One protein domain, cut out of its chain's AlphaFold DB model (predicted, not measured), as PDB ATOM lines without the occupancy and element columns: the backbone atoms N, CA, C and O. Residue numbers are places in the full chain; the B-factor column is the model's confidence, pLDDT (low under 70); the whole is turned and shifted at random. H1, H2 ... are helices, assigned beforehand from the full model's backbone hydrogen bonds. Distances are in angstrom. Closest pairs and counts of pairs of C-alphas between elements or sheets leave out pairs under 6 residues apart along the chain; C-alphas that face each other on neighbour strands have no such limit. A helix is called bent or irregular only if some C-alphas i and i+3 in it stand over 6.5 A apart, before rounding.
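AT A GLANCE: This is residues 171 to 233 of the 233 residues of an uncharacterized protein of Desulfomicrobium baculatum (strain DSM 4028 / VKM B-1378 / X) (UniProt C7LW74). The longest helix, H2, turns sharply at a kink and makes an open loop at one end of the domain, sticking out at residues 188 to 193, while the other three helices gather at the other end. There H3 is in the middle: H4 folds back along it as a helical hairpin, and H1 crosses it nearly at a right angle. The printed part has 63 residues with four named helices, in the order H1, H2, H3, H4, and no named strand; the class is all helix. The whole is compact, with a radius of gyration of the C-alphas of 11.3 A, and the C-alphas span 33 by 23 by 19 A.

IN THESE COORDINATES: H2 is residues 183 to 201, from Thr 183 with its C-alpha at (21.220, -27.688, 20.680) to Ile 201 at (23.956, -14.068, 17.667), and its first and last C-alphas are 14.2 A apart. It has a kink of 119 degrees near residue 190, and it is irregular: C-alphas 189 and 192 are 9.2 A apart, against about 5 A in a regular helix. H1 is residues 173 to 181, 11.9 A long, and begins with C-alpha 173 at (16.302, -18.918, 9.461). H3 is residues 207 to 218, 16.6 A long. H4 is residues 223 to 232, 15.2 A long, and ends with C-alpha 232 at (9.567, -20.938, 23.735).

HOW THE PARTS SIT: H2 touches no helix, but is near H1. These two are close but not clearly touching, with the closest C-alphas, those of Leu 179 and Val 186, 7.0 A apart. Along the rough line of H2, they run opposite ways at a steep tilt of 47 degrees. H2 is apart from H3 and from H4. H1 and H3 touch, about perpendicular at 82 degrees; their closest C-alphas, those of Arg 177 and Ala 213, are 3.9 A apart. H3 and H4 touch and form a hairpin, with a shallow tilt of 8 degrees, opposite ways, and the closest C-alphas, those of Ala 214 and Ala 226, 4.3 A apart. H1 and H4 are close but not clearly touching: the closest C-alphas, those of Tyr 180 and Ala 229, are 7.8 A apart. In H1 and H3 every O i to N i+4 pair is within hydrogen-bond range; in H2 10 of 15 are, and in H4 4 of 6.

THE WHOLE: The two C-alphas farthest apart, those of Gly 192 and Gly 221, are 33.7 A apart. The printed part has no cut, and its last residue, Leu 233, is the chain's last. The links H1 to H2, H2 to H3 and H3 to H4 are tight, with 1, 5 and 4 residues between the helices. The mean pLDDT of the printed part is 95.9, and no printed residue is under 70.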
ATOM      1  N   ASP A 171      19.609 -13.099  11.279       96.06
ATOM      2  CA  ASP A 171      18.363 -13.229  10.517       96.06
ATOM      3  C   ASP A 171      18.272 -14.477   9.643       96.06
ATOM      4  O   ASP A 171      17.258 -14.690   8.986       96.06
ATOM      5  N   ASN A 172      19.297 -15.327   9.647       97.06
ATOM      6  CA  ASN A 172      19.306 -16.549   8.858       97.06
ATOM      7  C   ASN A 172      18.392 -17.616   9.505       97.06
ATOM      8  O   ASN A 172      18.742 -18.185  10.551       97.06
ATOM      9  N   PRO A 173      17.252 -17.973   8.879       97.38
ATOM     10  CA  PRO A 173      16.302 -18.918   9.461       97.38
ATOM     11  C   PRO A 173      16.838 -20.356   9.494       97.38
ATOM     12  O   PRO A 173      16.499 -21.130  10.392       97.38
ATOM     13  N   LEU A 174      17.728 -20.720   8.564       98.00
ATOM     14  CA  LEU A 174      18.363 -22.040   8.538       98.00
ATOM     15  C   LEU A 174      19.367 -22.195   9.684       98.00
ATOM     16  O   LEU A 174      19.456 -23.274  10.273       98.00
ATOM     17  N   LEU A 175      20.107 -21.128  10.001       98.44
ATOM     18  CA  LEU A 175      21.000 -21.083  11.156       98.44
ATOM     19  C   LEU A 175      20.199 -21.214  12.456       98.44
ATOM     20  O   LEU A 175      20.501 -22.099  13.255       98.44
ATOM     21  N   ALA A 176      19.146 -20.410  12.622       98.25
ATOM     22  CA  ALA A 176      18.271 -20.456  13.794       98.25
ATOM     23  C   ALA A 176      17.686 -21.859  14.014       98.25
ATOM     24  O   ALA A 176      17.773 -22.427  15.105       98.25
ATOM     25  N   ARG A 177      17.166 -22.468  12.943       98.12
ATOM     26  CA  ARG A 177      16.651 -23.836  12.977       98.12
ATOM     27  C   ARG A 177      17.713 -24.857  13.362       98.12
ATOM     28  O   ARG A 177      17.400 -25.785  14.098       98.12
ATOM     29  N   PHE A 178      18.937 -24.732  12.856       98.50
ATOM     30  CA  PHE A 178      20.022 -25.634  13.235       98.50
ATOM     31  C   PHE A 178      20.366 -25.504  14.724       98.50
ATOM     32  O   PHE A 178      20.444 -26.523  15.402       98.50
ATOM     33  N   LEU A 179      20.509 -24.278  15.240       98.25
ATOM     34  CA  LEU A 179      20.806 -24.027  16.655       98.25
ATOM     35  C   LEU A 179      19.720 -24.602  17.581       98.25
ATOM     36  O   LEU A 179      20.047 -25.206  18.602       98.25
ATOM     37  N   TYR A 180      18.448 -24.492  17.184       97.50
ATOM     38  CA  TYR A 180      17.315 -25.110  17.879       97.50
ATOM     39  C   TYR A 180      17.313 -26.643  17.778       97.50
ATOM     40  O   TYR A 180      17.218 -27.346  18.776       97.50
ATOM     41  N   ALA A 181      17.418 -27.194  16.568       97.19
ATOM     42  CA  ALA A 181      17.256 -28.631  16.346       97.19
ATOM     43  C   ALA A 181      18.476 -29.461  16.776       97.19
ATOM     44  O   ALA A 181      18.387 -30.682  16.868       97.19
ATOM     45  N   GLN A 182      19.637 -28.828  16.948       97.75
ATOM     46  CA  GLN A 182      20.908 -29.474  17.280       97.75
ATOM     47  C   GLN A 182      21.561 -28.822  18.504       97.75
ATOM     48  O   GLN A 182      22.790 -28.770  18.595       97.75
ATOM     49  N   THR A 183      20.748 -28.339  19.450       96.62
ATOM     50  CA  THR A 183      21.220 -27.688  20.680       96.62
ATOM     51  C   THR A 183      22.240 -28.556  21.417       96.62
ATOM     52  O   THR A 183      23.334 -28.080  21.695       96.62
ATOM     53  N   ASP A 184      21.977 -29.850  21.615       97.94
ATOM     54  CA  ASP A 184      22.913 -30.744  22.318       97.94
ATOM     55  C   ASP A 184      24.279 -30.851  21.626       97.94
ATOM     56  O   ASP A 184      25.321 -30.828  22.282       97.94
ATOM     57  N   LEU A 185      24.300 -30.916  20.290       98.56
ATOM     58  CA  LEU A 185      25.544 -30.947  19.522       98.56
ATOM     59  C   LEU A 185      26.310 -29.627  19.672       98.56
ATOM     60  O   LEU A 185      27.520 -29.637  19.903       98.56
ATOM     61  N   VAL A 186      25.617 -28.493  19.548       98.44
ATOM     62  CA  VAL A 186      26.222 -27.163  19.698       98.44
ATOM     63  C   VAL A 186      26.769 -26.987  21.115       98.44
ATOM     64  O   VAL A 186      27.924 -26.595  21.267       98.44
ATOM     65  N   HIS A 187      26.007 -27.358  22.145       98.25
ATOM     66  CA  HIS A 187      26.448 -27.311  23.539       98.25
ATOM     67  C   HIS A 187      27.616 -28.265  23.807       98.25
ATOM     68  O   HIS A 187      28.568 -27.883  24.481       98.25
ATOM     69  N   GLY A 188      27.613 -29.471  23.236       98.06
ATOM     70  CA  GLY A 188      28.729 -30.411  23.360       98.06
ATOM     71  C   GLY A 188      30.028 -29.877  22.748       98.06
ATOM     72  O   GLY A 188      31.109 -30.037  23.321       98.06
ATOM     73  N   VAL A 189      29.933 -29.182  21.610       98.44
ATOM     74  CA  VAL A 189      31.092 -28.602  20.918       98.44
ATOM     75  C   VAL A 189      31.559 -27.318  21.595       98.44
ATOM     76  O   VAL A 189      32.745 -27.190  21.903       98.44
ATOM     77  N   PHE A 190      30.669 -26.360  21.840       98.19
ATOM     78  CA  PHE A 190      31.029 -25.059  22.405       98.19
ATOM     79  C   PHE A 190      31.253 -25.114  23.922       98.19
ATOM     80  O   PHE A 190      32.003 -24.292  24.447       98.19
ATOM     81  N   LYS A 191      30.725 -26.125  24.622       95.06
ATOM     82  CA  LYS A 191      30.847 -26.310  26.077       95.06
ATOM     83  C   LYS A 191      30.484 -25.004  26.802       95.06
ATOM     84  O   LYS A 191      29.415 -24.451  26.562       95.06
ATOM     85  N   GLY A 192      31.384 -24.464  27.628       92.81
ATOM     86  CA  GLY A 192      31.172 -23.203  28.351       92.81
ATOM     87  C   GLY A 192      30.942 -21.965  27.470       92.81
ATOM     88  O   GLY A 192      30.508 -20.946  27.988       92.81
ATOM     89  N   TYR A 193      31.192 -22.048  26.159       95.88
ATOM     90  CA  TYR A 193      30.962 -20.962  25.204       95.88
ATOM     91  C   TYR A 193      29.593 -21.023  24.507       95.88
ATOM     92  O   TYR A 193      29.321 -20.192  23.644       95.88
ATOM     93  N   ALA A 194      28.743 -22.014  24.807       97.06
ATOM     94  CA  ALA A 194      27.470 -22.189  24.104       97.06
ATOM     95  C   ALA A 194      26.520 -21.000  24.326       97.06
ATOM     96  O   ALA A 194      26.016 -20.431  23.363       97.06
ATOM     97  N   GLU A 195      26.360 -20.560  25.575       95.75
ATOM     98  CA  GLU A 195      25.543 -19.381  25.897       95.75
ATOM     99  C   GLU A 195      26.131 -18.097  25.303       95.75
ATOM    100  O   GLU A 195      25.397 -17.261  24.784       95.75
ATOM    101  N   GLU A 196      27.462 -17.956  25.313       97.31
ATOM    102  CA  GLU A 196      28.148 -16.819  24.687       97.31
ATOM    103  C   GLU A 196      27.876 -16.769  23.179       97.31
ATOM    104  O   GLU A 196      27.576 -15.704  22.645       97.31
ATOM    105  N   LEU A 197      27.913 -17.919  22.499       98.19
ATOM    106  CA  LEU A 197      27.567 -18.028  21.084       98.19
ATOM    107  C   LEU A 197      26.126 -17.588  20.820       98.19
ATOM    108  O   LEU A 197      25.894 -16.763  19.939       98.19
ATOM    109  N   ILE A 198      25.165 -18.141  21.561       97.94
ATOM    110  CA  ILE A 198      23.747 -17.828  21.358       97.94
ATOM    111  C   ILE A 198      23.474 -16.352  21.656       97.94
ATOM    112  O   ILE A 198      22.805 -15.692  20.863       97.94
ATOM    113  N   HIS A 199      24.034 -15.809  22.739       97.44
ATOM    114  CA  HIS A 199      23.879 -14.401  23.097       97.44
ATOM    115  C   HIS A 199      24.542 -13.456  22.088       97.44
ATOM    116  O   HIS A 199      23.980 -12.409  21.774       97.44
ATOM    117  N   ALA A 200      25.703 -13.825  21.538       97.19
ATOM    118  CA  ALA A 200      26.355 -13.035  20.500       97.19
ATOM    119  C   ALA A 200      25.495 -12.952  19.231       97.19
ATOM    120  O   ALA A 200      25.408 -11.884  18.626       97.19
ATOM    121  N   ILE A 201      24.842 -14.052  18.838       97.44
ATOM    122  CA  ILE A 201      23.956 -14.068  17.667       97.44
ATOM    123  C   ILE A 201      22.640 -13.332  17.957       97.44
ATOM    124  O   ILE A 201      22.163 -12.571  17.118       97.44
ATOM    125  N   TYR A 202      22.059 -13.537  19.139       97.25
ATOM    126  CA  TYR A 202      20.743 -13.028  19.523       97.25
ATOM    127  C   TYR A 202      20.833 -12.185  20.804       97.25
ATOM    128  O   TYR A 202      20.473 -12.627  21.898       97.25
ATOM    129  N   THR A 203      21.304 -10.945  20.660       92.44
ATOM    130  CA  THR A 203      21.609 -10.027  21.775       92.44
ATOM    131  C   THR A 203      20.398  -9.672  22.641       92.44
ATOM    132  O   THR A 203      20.537  -9.505  23.851       92.44
ATOM    133  N   GLU A 204      19.208  -9.600  22.046       90.12
ATOM    134  CA  GLU A 204      17.937  -9.302  22.730       90.12
ATOM    135  C   GLU A 204      17.273 -10.549  23.350       90.12
ATOM    136  O   GLU A 204      16.168 -10.469  23.886       90.12
ATOM    137  N   GLY A 205      17.940 -11.706  23.293       89.62
ATOM    138  CA  GLY A 205      17.448 -12.978  23.816       89.62
ATOM    139  C   GLY A 205      17.004 -13.963  22.732       89.62
ATOM    140  O   GLY A 205      16.934 -13.662  21.540       89.62
ATOM    141  N   THR A 206      16.689 -15.186  23.155       94.12
ATOM    142  CA  THR A 206      16.470 -16.337  22.260       94.12
ATOM    143  C   THR A 206      15.116 -16.351  21.547       94.12
ATOM    144  O   THR A 206      14.919 -17.161  20.643       94.12
ATOM    145  N   HIS A 207      14.197 -15.432  21.863       95.00
ATOM    146  CA  HIS A 207      12.880 -15.348  21.216       95.00
ATOM    147  C   HIS A 207      12.989 -15.233  19.683       95.00
ATOM    148  O   HIS A 207      12.264 -15.907  18.947       95.00
ATOM    149  N   ARG A 208      13.937 -14.427  19.171       95.44
ATOM    150  CA  ARG A 208      14.172 -14.301  17.718       95.44
ATOM    151  C   ARG A 208      14.641 -15.625  17.108       95.44
ATOM    152  O   ARG A 208      14.133 -16.011  16.059       95.44
ATOM    153  N   MET A 209      15.539 -16.341  17.787       97.19
ATOM    154  CA  MET A 209      16.005 -17.666  17.362       97.19
ATOM    155  C   MET A 209      14.835 -18.644  17.223       97.19
ATOM    156  O   MET A 209      14.672 -19.251  16.167       97.19
ATOM    157  N   TYR A 210      13.995 -18.768  18.254       97.75
ATOM    158  CA  TYR A 210      12.848 -19.680  18.226       97.75
ATOM    159  C   TYR A 210      11.808 -19.277  17.177       97.75
ATOM    160  O   TYR A 210      11.254 -20.144  16.503       97.75
ATOM    161  N   THR A 211      11.594 -17.972  16.972       97.62
ATOM    162  CA  THR A 211      10.676 -17.459  15.941       97.62
ATOM    163  C   THR A 211      11.137 -17.879  14.547       97.62
ATOM    164  O   THR A 211      10.368 -18.478  13.793       97.62
ATOM    165  N   LEU A 212      12.406 -17.616  14.222       97.94
ATOM    166  CA  LEU A 212      13.003 -17.959  12.932       97.94
ATOM    167  C   LEU A 212      13.074 -19.479  12.723       97.94
ATOM    168  O   LEU A 212      12.802 -19.971  11.627       97.94
ATOM    169  N   ALA A 213      13.399 -20.235  13.776       97.81
ATOM    170  CA  ALA A 213      13.427 -21.692  13.731       97.81
ATOM    171  C   ALA A 213      12.038 -22.277  13.430       97.81
ATOM    172  O   ALA A 213      11.924 -23.136  12.555       97.81
ATOM    173  N   ALA A 214      10.992 -21.795  14.110       97.69
ATOM    174  CA  ALA A 214       9.614 -22.228  13.890       97.69
ATOM    175  C   ALA A 214       9.146 -21.940  12.457       97.69
ATOM    176  O   ALA A 214       8.646 -22.841  11.790       97.69
ATOM    177  N   GLN A 215       9.384 -20.723  11.957       96.69
ATOM    178  CA  GLN A 215       9.056 -20.346  10.576       96.69
ATOM    179  C   GLN A 215       9.784 -21.242   9.562       96.69
ATOM    180  O   GLN A 215       9.168 -21.798   8.660       96.69
ATOM    181  N   SER A 216      11.084 -21.483   9.763       97.19
ATOM    182  CA  SER A 216      11.868 -22.375   8.898       97.19
ATOM    183  C   SER A 216      11.379 -23.830   8.905       97.19
ATOM    184  O   SER A 216      11.573 -24.561   7.928       97.19
ATOM    185  N   LEU A 217      10.817 -24.295  10.022       96.56
ATOM    186  CA  LEU A 217      10.221 -25.625  10.142       96.56
ATOM    187  C   LEU A 217       8.876 -25.689   9.402       96.56
ATOM    188  O   LEU A 217       8.662 -26.628   8.638       96.56
ATOM    189  N   GLU A 218       8.029 -24.668   9.544       96.69
ATOM    190  CA  GLU A 218       6.746 -24.544   8.834       96.69
ATOM    191  C   GLU A 218       6.925 -24.512   7.320       96.69
ATOM    192  O   GLU A 218       6.290 -25.295   6.614       96.69
ATOM    193  N   ASP A 219       7.853 -23.686   6.830       94.94
ATOM    194  CA  ASP A 219       8.154 -23.555   5.400       94.94
ATOM    195  C   ASP A 219       8.587 -24.880   4.762       94.94
ATOM    196  O   ASP A 219       8.452 -25.089   3.557       94.94
ATOM    197  N   GLY A 220       9.117 -25.796   5.572       92.00
ATOM    198  CA  GLY A 220       9.505 -27.124   5.128       92.00
ATOM    199  C   GLY A 220       8.548 -28.252   5.510       92.00
ATOM    200  O   GLY A 220       8.885 -29.414   5.289       92.00
ATOM    201  N   GLY A 221       7.376 -27.932   6.064       94.75
ATOM    202  CA  GLY A 221       6.314 -28.893   6.372       94.75
ATOM    203  C   GLY A 221       6.452 -29.635   7.707       94.75
ATOM    204  O   GLY A 221       5.704 -30.579   7.949       94.75
ATOM    205  N   TRP A 222       7.368 -29.221   8.584       95.06
ATOM    206  CA  TRP A 222       7.593 -29.809   9.913       95.06
ATOM    207  C   TRP A 222       6.730 -29.116  10.977       95.06
ATOM    208  O   TRP A 222       7.219 -28.339  11.799       95.06
ATOM    209  N   ILE A 223       5.414 -29.331  10.896       94.88
ATOM    210  CA  ILE A 223       4.415 -28.569  11.665       94.88
ATOM    211  C   ILE A 223       4.495 -28.848  13.175       94.88
ATOM    212  O   ILE A 223       4.402 -27.915  13.974       94.88
ATOM    213  N   ASP A 224       4.711 -30.100  13.582       95.00
ATOM    214  CA  ASP A 224       4.750 -30.481  15.001       95.00
ATOM    215  C   ASP A 224       6.007 -29.940  15.703       95.00
ATOM    216  O   ASP A 224       5.963 -29.432  16.833       95.00
ATOM    217  N   GLU A 225       7.149 -29.991  15.017       93.44
ATOM    218  CA  GLU A 225       8.409 -29.432  15.495       93.44
ATOM    219  C   GLU A 225       8.344 -27.905  15.573       93.44
ATOM    220  O   GLU A 225       8.842 -27.322  16.540       93.44
ATOM    221  N   ALA A 226       7.695 -27.259  14.599       94.25
ATOM    222  CA  ALA A 226       7.453 -25.822  14.633       94.25
ATOM    223  C   ALA A 226       6.568 -25.426  15.819       94.25
ATOM    224  O   ALA A 226       6.910 -24.504  16.558       94.25
ATOM    225  N   ALA A 227       5.471 -26.152  16.059       94.12
ATOM    226  CA  ALA A 227       4.601 -25.919  17.209       94.12
ATOM    227  C   ALA A 227       5.358 -26.078  18.538       94.12
ATOM    228  O   ALA A 227       5.102 -25.342  19.489       94.12
ATOM    229  N   THR A 228       6.319 -27.002  18.602       94.75
ATOM    230  CA  THR A 228       7.199 -27.161  19.767       94.75
ATOM    231  C   THR A 228       8.143 -25.970  19.928       94.75
ATOM    232  O   THR A 228       8.234 -25.433  21.029       94.75
ATOM    233  N   ALA A 229       8.768 -25.498  18.845       92.62
ATOM    234  CA  ALA A 229       9.624 -24.310  18.873       92.62
ATOM    235  C   ALA A 229       8.852 -23.059  19.328       92.62
ATOM    236  O   ALA A 229       9.360 -22.262  20.113       92.62
ATOM    237  N   ARG A 230       7.586 -22.920  18.907       93.38
ATOM    238  CA  ARG A 230       6.718 -21.798  19.296       93.38
ATOM    239  C   ARG A 230       6.368 -21.751  20.786       93.38
ATOM    240  O   ARG A 230       5.959 -20.695  21.249       93.38
ATOM    241  N   LYS A 231       6.534 -22.840  21.547       93.38
ATOM    242  CA  LYS A 231       6.304 -22.844  23.009       93.38
ATOM    243  C   LYS A 231       7.357 -22.054  23.791       93.38
ATOM    244  O   LYS A 231       7.151 -21.798  24.971       93.38
ATOM    245  N   PHE A 232       8.480 -21.725  23.155       86.88
ATOM    246  CA  PHE A 232       9.567 -20.938  23.735       86.88
ATOM    247  C   PHE A 232       9.467 -19.436  23.404       86.88
ATOM    248  O   PHE A 232      10.404 -18.690  23.700       86.88
ATOM    249  N   LEU A 233       8.367 -19.013  22.764       84.44
ATOM    250  CA  LEU A 233       8.015 -17.613  22.510       84.44
ATOM    251  C   LEU A 233       7.195 -17.057  23.676       84.44
ATOM    252  O   LEU A 233       7.518 -15.936  24.122       84.44
TER     253      LEU A 233